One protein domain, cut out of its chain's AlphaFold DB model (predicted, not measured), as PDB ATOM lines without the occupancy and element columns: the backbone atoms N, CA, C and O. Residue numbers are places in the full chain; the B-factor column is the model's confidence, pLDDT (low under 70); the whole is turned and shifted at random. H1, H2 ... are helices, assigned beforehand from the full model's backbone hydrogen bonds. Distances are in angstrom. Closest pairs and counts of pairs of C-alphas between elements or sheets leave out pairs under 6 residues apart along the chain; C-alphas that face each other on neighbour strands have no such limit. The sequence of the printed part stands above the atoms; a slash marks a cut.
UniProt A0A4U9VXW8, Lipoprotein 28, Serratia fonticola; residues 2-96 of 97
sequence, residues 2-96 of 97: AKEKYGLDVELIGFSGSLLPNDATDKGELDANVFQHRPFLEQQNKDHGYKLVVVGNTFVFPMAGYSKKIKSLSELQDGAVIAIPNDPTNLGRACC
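Overview. This is residues 2 to 96 of the 97 residues of the protein "Lipoprotein 28" of Serratia fonticola (UniProt A0A4U9VXW8). With little regular structure, this is mostly a long winding loop, with the short helices H2, H3 and H4 in its body. At one end residues 3 to 9 stick out, of which 3 to 6 belong to H1; at the other, residues 74 to 81. The printed part has 95 residues, 28 of them in H1, H2, H3 and H4, all helix by class with no named strand. It is loose, with a radius of gyration of the C-alphas of 17.9 A, and spans 56 by 34 by 22 A.

Along the chain. H1, residues 2 to 6, begins at C-alpha 2 (133.727, 151.948, 123.190). H2 is residues 22 to 26. H3, residues 38 to 48, is 15.4 A long. H4, residues 88 to 94, ends at C-alpha 94 (110.031, 175.321, 135.972).

Arrangement. H1 touches no helix. H2 and H3 are near each other, their closest C-alphas 8.0 A apart, only just short of touching. H3 and H4 form a helical hairpin and touch, their closest C-alphas, of Phe 40 and Thr 89, 5.9 A apart, at a shallow tilt of 26 degrees, opposite ways. In H1, H2, H3 and H4 every O i to N i+4 pair is within hydrogen-bond range.

Size, cuts and confidence. The C-alphas farthest apart, of Gly 7 and Asp 78, are 57.7 A apart. The three links are long; H3 to H4 has 39 residues. The printed part has no cut; pLDDT is under 70 at residues 18 to 19 and 96.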
ATOM      1  N   ALA A   2     133.844 151.252 124.489       74.06
ATOM      2  CA  ALA A   2     133.727 151.948 123.190       74.06
ATOM      3  C   ALA A   2     134.795 151.503 122.168       74.06
ATOM      4  O   ALA A   2     134.454 151.062 121.073       74.06
ATOM      5  N   LYS A   3     136.068 151.497 122.581       78.50
ATOM      6  CA  LYS A   3     137.208 151.049 121.766       78.50
ATOM      7  C   LYS A   3     137.086 149.599 121.294       78.50
ATOM      8  O   LYS A   3     137.335 149.297 120.139       78.50
ATOM      9  N   GLU A   4     136.630 148.712 122.172       76.38
ATOM     10  CA  GLU A   4     136.513 147.274 121.886       76.38
ATOM     11  C   GLU A   4     135.297 146.917 121.020       76.38
ATOM     12  O   GLU A   4     135.357 145.948 120.271       76.38
ATOM     13  N   LYS A   5     134.188 147.665 121.118       83.94
ATOM     14  CA  LYS A   5     132.949 147.367 120.372       83.94
ATOM     15  C   LYS A   5     132.797 148.158 119.080       83.94
ATOM     16  O   LYS A   5     132.166 147.670 118.149       83.94
ATOM     17  N   TYR A   6     133.334 149.374 119.039       82.81
ATOM     18  CA  TYR A   6     133.110 150.321 117.945       82.81
ATOM     19  C   TYR A   6     134.412 150.877 117.359       82.81
ATOM     20  O   TYR A   6     134.354 151.659 116.419       82.81
ATOM     21  N   GLY A   7     135.582 150.503 117.896       87.50
ATOM     22  CA  GLY A   7     136.871 151.013 117.417       87.50
ATOM     23  C   GLY A   7     137.104 152.499 117.708       87.50
ATOM     24  O   GLY A   7     137.996 153.093 117.114       87.50
ATOM     25  N   LEU A   8     136.312 153.101 118.603       87.06
ATOM     26  CA  LEU A   8     136.379 154.525 118.926       87.06
ATOM     27  C   LEU A   8     137.213 154.762 120.184       87.06
ATOM     28  O   LEU A   8     136.940 154.172 121.235       87.06
ATOM     29  N   ASP A   9     138.202 155.647 120.074       86.88
ATOM     30  CA  ASP A   9     138.870 156.234 121.231       86.88
ATOM     31  C   ASP A   9     138.060 157.448 121.690       86.88
ATOM     32  O   ASP A   9     137.761 158.326 120.885       86.88
ATOM     33  N   VAL A  10     137.625 157.451 122.948       87.75
ATOM     34  CA  VAL A  10     136.713 158.472 123.478       87.75
ATOM     35  C   VAL A  10     137.343 159.076 124.717       87.75
ATOM     36  O   VAL A  10     137.527 158.386 125.721       87.75
ATOM     37  N   GLU A  11     137.616 160.374 124.653       89.69
ATOM     38  CA  GLU A  11     138.059 161.170 125.789       89.69
ATOM     39  C   GLU A  11     136.868 161.912 126.406       89.69
ATOM     40  O   GLU A  11     136.062 162.526 125.708       89.69
ATOM     41  N   LEU A  12     136.727 161.832 127.732       89.12
ATOM     42  CA  LEU A  12     135.663 162.518 128.460       89.12
ATOM     43  C   LEU A  12     136.198 163.818 129.053       89.12
ATOM     44  O   LEU A  12     136.965 163.797 130.015       89.12
ATOM     45  N   ILE A  13     135.731 164.943 128.516       88.06
ATOM     46  CA  ILE A  13     136.076 166.276 129.011       88.06
ATOM     47  C   ILE A  13     134.923 166.792 129.876       88.06
ATOM     48  O   ILE A  13     133.800 166.983 129.410       88.06
ATOM     49  N   GLY A  14     135.194 166.979 131.170       84.44
ATOM     50  CA  GLY A  14     134.221 167.485 132.134       84.44
ATOM     51  C   GLY A  14     134.146 169.010 132.125       84.44
ATOM     52  O   GLY A  14     135.159 169.683 132.292       84.44
ATOM     53  N   PHE A  15     132.935 169.552 132.001       83.94
ATOM     54  CA  PHE A  15     132.669 170.987 132.112       83.94
ATOM     55  C   PHE A  15     132.019 171.303 133.462       83.94
ATOM     56  O   PHE A  15     131.168 170.555 133.946       83.94
ATOM     57  N   SER A  16     132.411 172.421 134.075       74.25
ATOM     58  CA  SER A  16     131.783 172.939 135.293       74.25
ATOM     59  C   SER A  16     131.632 174.460 135.213       74.25
ATOM     60  O   SER A  16     132.478 175.146 134.643       74.25
ATOM     61  N   GLY A  17     130.548 174.994 135.779       70.56
ATOM     62  CA  GLY A  17     130.294 176.436 135.824       70.56
ATOM     63  C   GLY A  17     129.651 177.011 134.556       70.56
ATOM     64  O   GLY A  17     128.818 176.368 133.925       70.56
ATOM     65  N   SER A  18     129.991 178.263 134.237       59.06
ATOM     66  CA  SER A  18     129.330 179.087 133.206       59.06
ATOM     67  C   SER A  18     129.777 178.802 131.771       59.06
ATOM     68  O   SER A  18     129.180 179.325 130.833       59.06
ATOM     69  N   LEU A  19     130.835 178.010 131.591       65.00
ATOM     70  CA  LEU A  19     131.310 177.604 130.274       65.00
ATOM     71  C   LEU A  19     130.519 176.377 129.830       65.00
ATOM     72  O   LEU A  19     130.718 175.272 130.335       65.00
ATOM     73  N   LEU A  20     129.589 176.592 128.904       84.56
ATOM     74  CA  LEU A  20     128.808 175.525 128.296       84.56
ATOM     75  C   LEU A  20     129.574 174.936 127.106       84.56
ATOM     76  O   LEU A  20     130.195 175.689 126.353       84.56
ATOM     77  N   PRO A  21     129.497 173.617 126.875       92.75
ATOM     78  CA  PRO A  21     130.326 172.951 125.872       92.75
ATOM     79  C   PRO A  21     129.936 173.281 124.420       92.75
ATOM     80  O   PRO A  21     130.629 172.857 123.506       92.75
ATOM     81  N   ASN A  22     128.863 174.049 124.183       93.75
ATOM     82  CA  ASN A  22     128.424 174.430 122.834       93.75
ATOM     83  C   ASN A  22     129.464 175.242 122.059       93.75
ATOM     84  O   ASN A  22     129.675 174.956 120.888       93.75
ATOM     85  N   ASP A  23     130.126 176.208 122.699       92.44
ATOM     86  CA  ASP A  23     131.152 177.031 122.037       92.44
ATOM     87  C   ASP A  23     132.350 176.176 121.591       92.44
ATOM     88  O   ASP A  23     132.788 176.255 120.447       92.44
ATOM     89  N   ALA A  24     132.818 175.282 122.468       92.31
ATOM     90  CA  ALA A  24     133.901 174.350 122.163       92.31
ATOM     91  C   ALA A  24     133.511 173.354 121.053       92.31
ATOM     92  O   ALA A  24     134.323 173.045 120.183       92.31
ATOM     93  N   THR A  25     132.260 172.878 121.027       94.12
ATOM     94  CA  THR A  25     131.767 172.018 119.937       94.12
ATOM     95  C   THR A  25     131.646 172.772 118.612       94.12
ATOM     96  O   THR A  25     132.042 172.239 117.581       94.12
ATOM     97  N   ASP A  26     131.149 174.010 118.609       94.31
ATOM     98  CA  ASP A  26     131.016 174.810 117.379       94.31
ATOM     99  C   ASP A  26     132.389 175.179 116.784       94.31
ATOM    100  O   ASP A  26     132.566 175.166 115.565       94.31
ATOM    101  N   LYS A  27     133.395 175.401 117.642       93.31
ATOM    102  CA  LYS A  27     134.800 175.627 117.249       93.31
ATOM    103  C   LYS A  27     135.548 174.365 116.810       93.31
ATOM    104  O   LYS A  27     136.672 174.478 116.323       93.31
ATOM    105  N   GLY A  28     134.955 173.182 116.976       93.38
ATOM    106  CA  GLY A  28     135.598 171.901 116.671       93.38
ATOM    107  C   GLY A  28     136.654 171.464 117.691       93.38
ATOM    108  O   GLY A  28     137.454 170.583 117.395       93.38
ATOM    109  N   GLU A  29     136.670 172.061 118.886       92.44
ATOM    110  CA  GLU A  29     137.488 171.590 120.014       92.44
ATOM    111  C   GLU A  29     136.892 170.322 120.651       92.44
ATOM    112  O   GLU A  29     137.608 169.534 121.265       92.44
ATOM    113  N   LEU A  30     135.578 170.119 120.496       93.25
ATOM    114  CA  LEU A  30     134.866 168.893 120.856       93.25
ATOM    115  C   LEU A  30     134.136 168.337 119.633       93.25
ATOM    116  O   LEU A  30     133.386 169.067 118.989       93.25
ATOM    117  N   ASP A  31     134.240 167.029 119.395       93.19
ATOM    118  CA  ASP A  31     133.483 166.366 118.323       93.19
ATOM    119  C   ASP A  31     131.974 166.294 118.621       93.19
ATOM    120  O   ASP A  31     131.137 166.327 117.719       93.19
ATOM    121  N   ALA A  32     131.611 166.171 119.902       92.88
ATOM    122  CA  ALA A  32     130.229 166.110 120.363       92.88
ATOM    123  C   ALA A  32     130.109 166.539 121.832       92.88
ATOM    124  O   ALA A  32     131.045 166.399 122.618       92.88
ATOM    125  N   ASN A  33     128.916 166.991 122.227       93.44
ATOM    126  CA  ASN A  33     128.563 167.220 123.627       93.44
ATOM    127  C   ASN A  33     127.216 166.567 123.978       93.44
ATOM    128  O   ASN A  33     126.351 166.384 123.123       93.44
ATOM    129  N   VAL A  34     127.047 166.192 125.250       91.81
ATOM    130  CA  VAL A  34     125.836 165.526 125.762       91.81
ATOM    131  C   VAL A  34     125.448 166.147 127.104       91.81
ATOM    132  O   VAL A  34     125.823 165.648 128.161       91.81
ATOM    133  N   PHE A  35     124.715 167.263 127.072       90.44
ATOM    134  CA  PHE A  35     124.281 167.952 128.302       90.44
ATOM    135  C   PHE A  35     122.908 168.637 128.220       90.44
ATOM    136  O   PHE A  35     122.315 168.950 129.250       90.44
ATOM    137  N   GLN A  36     122.411 168.899 127.011       89.88
ATOM    138  CA  GLN A  36     121.283 169.800 126.777       89.88
ATOM    139  C   GLN A  36     120.067 169.086 126.187       89.88
ATOM    140  O   GLN A  36     120.167 168.008 125.605       89.88
ATOM    141  N   HIS A  37     118.908 169.732 126.312       91.38
ATOM    142  CA  HIS A  37     117.682 169.356 125.612       91.38
ATOM    143  C   HIS A  37     117.483 170.218 124.358       91.38
ATOM    144  O   HIS A  37     118.145 171.237 124.165       91.38
ATOM    145  N   ARG A  38     116.564 169.791 123.486       91.19
ATOM    146  CA  ARG A  38     116.344 170.416 122.174       91.19
ATOM    147  C   ARG A  38     115.977 171.911 122.246       91.19
ATOM    148  O   ARG A  38     116.625 172.674 121.536       91.19
ATOM    149  N   PRO A  39     115.027 172.359 123.093       91.56
ATOM    150  CA  PRO A  39     114.727 173.787 123.220       91.56
ATOM    151  C   PRO A  39     115.943 174.639 123.600       91.56
ATOM    152  O   PRO A  39     116.124 175.724 123.055       91.56
ATOM    153  N   PHE A  40     116.797 174.144 124.503       91.50
ATOM    154  CA  PHE A  40     118.020 174.850 124.891       91.50
ATOM    155  C   PHE A  40     118.986 174.999 123.711       91.50
ATOM    156  O   PHE A  40     119.499 176.092 123.482       91.50
ATOM    157  N   LEU A  41     119.183 173.935 122.926       93.75
ATOM    158  CA  LEU A  41     120.031 173.984 121.733       93.75
ATOM    159  C   LEU A  41     119.499 174.973 120.687       93.75
ATOM    160  O   LEU A  41     120.265 175.760 120.139       93.75
ATOM    161  N   GLU A  42     118.191 174.960 120.424       93.69
ATOM    162  CA  GLU A  42     117.561 175.885 119.472       93.69
ATOM    163  C   GLU A  42     117.749 177.348 119.905       93.69
ATOM    164  O   GLU A  42     118.078 178.202 119.079       93.69
ATOM    165  N   GLN A  43     117.618 177.628 121.206       91.81
ATOM    166  CA  GLN A  43     117.866 178.955 121.763       91.81
ATOM    167  C   GLN A  43     119.347 179.356 121.654       91.81
ATOM    168  O   GLN A  43     119.646 180.462 121.218       91.81
ATOM    169  N   GLN A  44     120.280 178.454 121.970       92.88
ATOM    170  CA  GLN A  44     121.722 178.712 121.860       92.88
ATOM    171  C   GLN A  44     122.164 178.971 120.416       92.88
ATOM    172  O   GLN A  44     122.908 179.918 120.165       92.88
ATOM    173  N   ASN A  45     121.662 178.192 119.455       94.81
ATOM    174  CA  ASN A  45     121.908 178.438 118.034       94.81
ATOM    175  C   ASN A  45     121.392 179.818 117.608       94.81
ATOM    176  O   ASN A  45     122.063 180.523 116.857       94.81
ATOM    177  N   LYS A  46     120.215 180.228 118.099       94.12
ATOM    178  CA  LYS A  46     119.640 181.543 117.798       94.12
ATOM    179  C   LYS A  46     120.451 182.688 118.406       94.12
ATOM    180  O   LYS A  46     120.684 183.679 117.720       94.12
ATOM    181  N   ASP A  47     120.857 182.561 119.665       92.69
ATOM    182  CA  ASP A  47     121.509 183.649 120.398       92.69
ATOM    183  C   ASP A  47     122.974 183.829 119.986       92.69
ATOM    184  O   ASP A  47     123.470 184.954 119.964       92.69
ATOM    185  N   HIS A  48     123.678 182.735 119.682       92.56
ATOM    186  CA  HIS A  48     125.124 182.750 119.434       92.56
ATOM    187  C   HIS A  48     125.498 182.448 117.972       92.56
ATOM    188  O   HIS A  48     126.665 182.548 117.604       92.56
ATOM    189  N   GLY A  49     124.529 182.101 117.119       94.56
ATOM    190  CA  GLY A  49     124.765 181.820 115.698       94.56
ATOM    191  C   GLY A  49     125.418 180.465 115.413       94.56
ATOM    192  O   GLY A  49     125.895 180.247 114.298       94.56
ATOM    193  N   TYR A  50     125.435 179.561 116.396       95.00
ATOM    194  CA  TYR A  50     125.984 178.217 116.242       95.00
ATOM    195  C   TYR A  50     125.229 177.401 115.189       95.00
ATOM    196  O   TYR A  50     124.025 177.580 114.965       95.00
ATOM    197  N   LYS A  51     125.934 176.447 114.573       94.44
ATOM    198  CA  LYS A  51     125.361 175.523 113.572       94.44
ATOM    199  C   LYS A  51     125.247 174.094 114.093       94.44
ATOM    200  O   LYS A  51     125.324 173.133 113.328       94.44
ATOM    201  N   LEU A  52     125.059 173.957 115.401       96.06
ATOM    202  CA  LEU A  52     124.970 172.667 116.071       96.06
ATOM    203  C   LEU A  52     123.637 171.978 115.768       96.06
ATOM    204  O   LEU A  52     122.582 172.612 115.696       96.06
ATOM    205  N   VAL A  53     123.682 170.655 115.626       95.75
ATOM    206  CA  VAL A  53     122.519 169.818 115.311       95.75
ATOM    207  C   VAL A  53     122.404 168.653 116.286       95.75
ATOM    208  O   VAL A  53     123.390 168.185 116.851       95.75
ATOM    209  N   VAL A  54     121.181 168.155 116.467       94.44
ATOM    210  CA  VAL A  54     120.935 166.955 117.273       94.44
ATOM    211  C   VAL A  54     121.297 165.718 116.453       94.44
ATOM    212  O   VAL A  54     120.666 165.446 115.435       94.44
ATOM    213  N   VAL A  55     122.277 164.947 116.925       93.31
ATOM    214  CA  VAL A  55     122.687 163.667 116.312       93.31
ATOM    215  C   VAL A  55     121.999 162.449 116.939       93.31
ATOM    216  O   VAL A  55     121.947 161.383 116.333       93.31
ATOM    217  N   GLY A  56     121.438 162.599 118.142       92.50
ATOM    218  CA  GLY A  56     120.725 161.537 118.846       92.50
ATOM    219  C   GLY A  56     120.187 161.987 120.203       92.50
ATOM    220  O   GLY A  56     120.666 162.959 120.784       92.50
ATOM    221  N   ASN A  57     119.185 161.263 120.706       89.75
ATOM    222  CA  ASN A  57     118.649 161.454 122.052       89.75
ATOM    223  C   ASN A  57     119.355 160.515 123.033       89.75
ATOM    224  O   ASN A  57     119.656 159.374 122.686       89.75
ATOM    225  N   THR A  58     119.574 160.980 124.261       89.31
ATOM    226  CA  THR A  58     120.234 160.196 125.310       89.31
ATOM    227  C   THR A  58     119.266 159.858 126.438       89.31
ATOM    228  O   THR A  58     118.607 158.823 126.396       89.31
ATOM    229  N   PHE A  59     119.141 160.740 127.427       85.81
ATOM    230  CA  PHE A  59     118.342 160.524 128.627       85.81
ATOM    231  C   PHE A  59     117.482 161.746 128.925       85.81
ATOM    232  O   PHE A  59     117.868 162.883 128.651       85.81
ATOM    233  N   VAL A  60     116.321 161.512 129.533       79.75
ATOM    234  CA  VAL A  60     115.471 162.576 130.067       79.75
ATOM    235  C   VAL A  60     115.601 162.566 131.581       79.75
ATOM    236  O   VAL A  60     115.249 161.585 132.229       79.75
ATOM    237  N   PHE A  61     116.079 163.676 132.138       79.50
ATOM    238  CA  PHE A  61     116.089 163.909 133.577       79.50
ATOM    239  C   PHE A  61     114.887 164.790 133.950       79.50
ATOM    240  O   PHE A  61     114.816 165.943 133.499       79.50
ATOM    241  N   PRO A  62     113.917 164.270 134.730       82.50
ATOM    242  CA  PRO A  62     112.803 165.070 135.224       82.50
ATOM    243  C   PRO A  62     113.308 166.232 136.082       82.50
ATOM    244  O   PRO A  62     114.209 166.058 136.901       82.50
ATOM    245  N   MET A  63     112.719 167.416 135.907       84.81
ATOM    246  CA  MET A  63     112.935 168.519 136.842       84.81
ATOM    247  C   MET A  63     112.127 168.261 138.110       84.81
ATOM    248  O   MET A  63     110.975 167.838 138.038       84.81
ATOM    249  N   ALA A  64     112.735 168.529 139.261       87.44
ATOM    250  CA  ALA A  64     112.095 168.389 140.558       87.44
ATOM    251  C   ALA A  64     112.401 169.603 141.439       87.44
ATOM    252  O   ALA A  64     113.470 170.211 141.341       87.44
ATOM    253  N   GLY A  65     111.451 169.940 142.309       88.94
ATOM    254  CA  GLY A  65     111.671 170.885 143.395       88.94
ATOM    255  C   GLY A  65     112.436 170.214 144.531       88.94
ATOM    256  O   GLY A  65     112.147 169.076 144.899       88.94
ATOM    257  N   TYR A  66     113.394 170.931 145.114       91.19
ATOM    258  CA  TYR A  66     114.157 170.469 146.270       91.19
ATOM    259  C   TYR A  66     114.071 171.504 147.383       91.19
ATOM    260  O   TYR A  66     114.104 172.708 147.131       91.19
ATOM    261  N   SER A  67     114.011 171.044 148.630       93.44
ATOM    262  CA  SER A  67     114.062 171.924 149.789       93.44
ATOM    263  C   SER A  67     114.938 171.336 150.882       93.44
ATOM    264  O   SER A  67     114.933 170.136 151.134       93.44
ATOM    265  N   LYS A  68     115.687 172.216 151.551       93.88
ATOM    266  CA  LYS A  68     116.386 171.901 152.805       93.88
ATOM    267  C   LYS A  68     115.524 172.191 154.041       93.88
ATOM    268  O   LYS A  68     115.954 171.885 155.146       93.88
ATOM    269  N   LYS A  69     114.362 172.839 153.867       93.94
ATOM    270  CA  LYS A  69     113.526 173.381 154.954       93.94
ATOM    271  C   LYS A  69     112.195 172.652 155.126       93.94
ATOM    272  O   LYS A  69     111.758 172.487 156.254       93.94
ATOM    273  N   ILE A  70     111.575 172.241 154.022       93.81
ATOM    274  CA  ILE A  70     110.264 171.586 154.007       93.81
ATOM    275  C   ILE A  70     110.379 170.200 153.388       93.81
ATOM    276  O   ILE A  70     111.244 169.978 152.535       93.81
ATOM    277  N   LYS A  71     109.517 169.274 153.805       93.69
ATOM    278  CA  LYS A  71     109.498 167.900 153.273       93.69
ATOM    279  C   LYS A  71     108.356 167.649 152.295       93.69
ATOM    280  O   LYS A  71     108.416 166.697 151.523       93.69
ATOM    281  N   SER A  72     107.335 168.496 152.319       92.88
ATOM    282  CA  SER A  72     106.149 168.393 151.475       92.88
ATOM    283  C   SER A  72     105.702 169.769 150.990       92.88
ATOM    284  O   SER A  72     105.994 170.786 151.617       92.88
ATOM    285  N   LEU A  73     104.969 169.811 149.874       89.50
ATOM    286  CA  LEU A  73     104.440 171.064 149.325       89.50
ATOM    287  C   LEU A  73     103.431 171.744 150.263       89.50
ATOM    288  O   LEU A  73     103.349 172.965 150.272       89.50
ATOM    289  N   SER A  74     102.714 170.983 151.095       93.56
ATOM    290  CA  SER A  74     101.770 171.516 152.090       93.56
ATOM    291  C   SER A  74     102.424 172.343 153.201       93.56
ATOM    292  O   SER A  74     101.735 173.067 153.907       93.56
ATOM    293  N   GLU A  75     103.742 172.232 153.379       94.19
ATOM    294  CA  GLU A  75     104.506 173.034 154.343       94.19
ATOM    295  C   GLU A  75     104.972 174.377 153.748       94.19
ATOM    296  O   GLU A  75     105.606 175.172 154.446       94.19
ATOM    297  N   LEU A  76     104.710 174.634 152.459       92.94
ATOM    298  CA  LEU A  76     105.084 175.884 151.809       92.94
ATOM    299  C   LEU A  76     104.224 177.033 152.351       92.94
ATOM    300  O   LEU A  76     103.002 177.010 152.256       92.94
ATOM    301  N   GLN A  77     104.881 178.035 152.930       93.31
ATOM    302  CA  GLN A  77     104.223 179.200 153.515       93.31
ATOM    303  C   GLN A  77     104.027 180.305 152.476       93.31
ATOM    304  O   GLN A  77     104.864 180.488 151.586       93.31
ATOM    305  N   ASP A  78     102.971 181.098 152.644       93.19
ATOM    306  CA  ASP A  78     102.782 182.329 151.881       93.19
ATOM    307  C   ASP A  78     103.990 183.261 152.046       93.19
ATOM    308  O   ASP A  78     104.529 183.447 153.139       93.19
ATOM    309  N   GLY A  79     104.438 183.837 150.928       91.81
ATOM    310  CA  GLY A  79     105.643 184.667 150.882       91.81
ATOM    311  C   GLY A  79     106.961 183.882 150.853       91.81
ATOM    312  O   GLY A  79     108.029 184.491 150.932       91.81
ATOM    313  N   ALA A  80     106.926 182.551 150.723       91.94
ATOM    314  CA  ALA A  80     108.137 181.761 150.535       91.94
ATOM    315  C   ALA A  80     108.888 182.155 149.251       91.94
ATOM    316  O   ALA A  80     108.306 182.366 148.188       91.94
ATOM    317  N   VAL A  81     110.218 182.203 149.349       91.56
ATOM    318  CA  VAL A  81     111.103 182.482 148.213       91.56
ATOM    319  C   VAL A  81     111.489 181.172 147.534       91.56
ATOM    320  O   VAL A  81     112.069 180.287 148.169       91.56
ATOM    321  N   ILE A  82     111.209 181.076 146.235       90.31
ATOM    322  CA  ILE A  82     111.550 179.930 145.388       90.31
ATOM    323  C   ILE A  82     112.606 180.376 144.377       90.31
ATOM    324  O   ILE A  82     112.386 181.306 143.607       90.31
ATOM    325  N   ALA A  83     113.761 179.709 144.382       91.81
ATOM    326  CA  ALA A  83     114.773 179.898 143.351       91.81
ATOM    327  C   ALA A  83     114.410 179.061 142.118       91.81
ATOM    328  O   ALA A  83     114.141 177.865 142.237       91.81
ATOM    329  N   ILE A  84     114.431 179.690 140.945       90.94
ATOM    330  CA  ILE A  84     114.115 179.070 139.653       90.94
ATOM    331  C   ILE A  84     115.265 179.304 138.660       90.94
ATOM    332  O   ILE A  84     116.060 180.228 138.869       90.94
ATOM    333  N   PRO A  85     115.390 178.484 137.599       88.06
ATOM    334  CA  PRO A  85     116.365 178.718 136.537       88.06
ATOM    335  C   PRO A  85     116.176 180.094 135.890       88.06
ATOM    336  O   PRO A  85     115.052 180.581 135.778       88.06
ATOM    337  N   ASN A  86     117.271 180.710 135.448       86.56
ATOM    338  CA  ASN A  86     117.260 182.045 134.844       86.56
ATOM    339  C   ASN A  86     117.323 182.033 133.308       86.56
ATOM    340  O   ASN A  86     117.103 183.079 132.700       86.56
ATOM    341  N   ASP A  87     117.617 180.896 132.671       84.38
ATOM    342  CA  ASP A  87     117.549 180.786 131.214       84.38
ATOM    343  C   ASP A  87     116.101 180.547 130.743       84.38
ATOM    344  O   ASP A  87     115.358 179.809 131.400       84.38
ATOM    345  N   PRO A  88     115.678 181.121 129.597       83.94
ATOM    346  CA  PRO A  88     114.276 181.099 129.173       83.94
ATOM    347  C   PRO A  88     113.678 179.693 129.056       83.94
ATOM    348  O   PRO A  88     112.517 179.468 129.397       83.94
ATOM    349  N   THR A  89     114.473 178.733 128.583       85.25
ATOM    350  CA  THR A  89     113.979 177.388 128.277       85.25
ATOM    351  C   THR A  89     113.740 176.568 129.542       85.25
ATOM    352  O   THR A  89     112.714 175.895 129.653       85.25
ATOM    353  N   ASN A  90     114.635 176.651 130.531       83.62
ATOM    354  CA  ASN A  90     114.448 175.967 131.808       83.62
ATOM    355  C   ASN A  90     113.510 176.736 132.743       83.62
ATOM    356  O   ASN A  90     112.816 176.096 133.532       83.62
ATOM    357  N   LEU A  91     113.417 178.065 132.618       85.12
ATOM    358  CA  LEU A  91     112.379 178.854 133.284       85.12
ATOM    359  C   LEU A  91     110.985 178.393 132.841       85.12
ATOM    360  O   LEU A  91     110.142 178.089 133.683       85.12
ATOM    361  N   GLY A  92     110.770 178.237 131.528       81.44
ATOM    362  CA  GLY A  92     109.521 177.697 130.988       81.44
ATOM    363  C   GLY A  92     109.183 176.311 131.546       81.44
ATOM    364  O   GLY A  92     108.044 176.057 131.915       81.44
ATOM    365  N   ARG A  93     110.178 175.428 131.699       82.06
ATOM    366  CA  ARG A  93     109.981 174.102 132.315       82.06
ATOM    367  C   ARG A  93     109.686 174.169 133.818       82.06
ATOM    368  O   ARG A  93     108.969 173.307 134.315       82.06
ATOM    369  N   ALA A  94     110.237 175.150 134.534       81.69
ATOM    370  CA  ALA A  94     110.031 175.321 135.972       81.69
ATOM    371  C   ALA A  94     108.655 175.912 136.319       81.69
ATOM    372  O   ALA A  94     108.109 175.583 137.366       81.69
ATOM    373  N   CYS A  95     108.098 176.768 135.457       72.88
ATOM    374  CA  CYS A  95     106.830 177.466 135.704       72.88
ATOM    375  C   CYS A  95     105.576 176.721 135.208       72.88
ATOM    376  O   CYS A  95     104.479 177.247 135.352       72.88
ATOM    377  N   CYS A  96     105.700 175.518 134.639       54.41
ATOM    378  CA  CYS A  96     104.562 174.720 134.154       54.41
ATOM    379  C   CYS A  96     103.799 173.958 135.264       54.41
ATOM    380  O   CYS A  96     103.343 172.836 135.028       54.41
TER     381      CYS A  96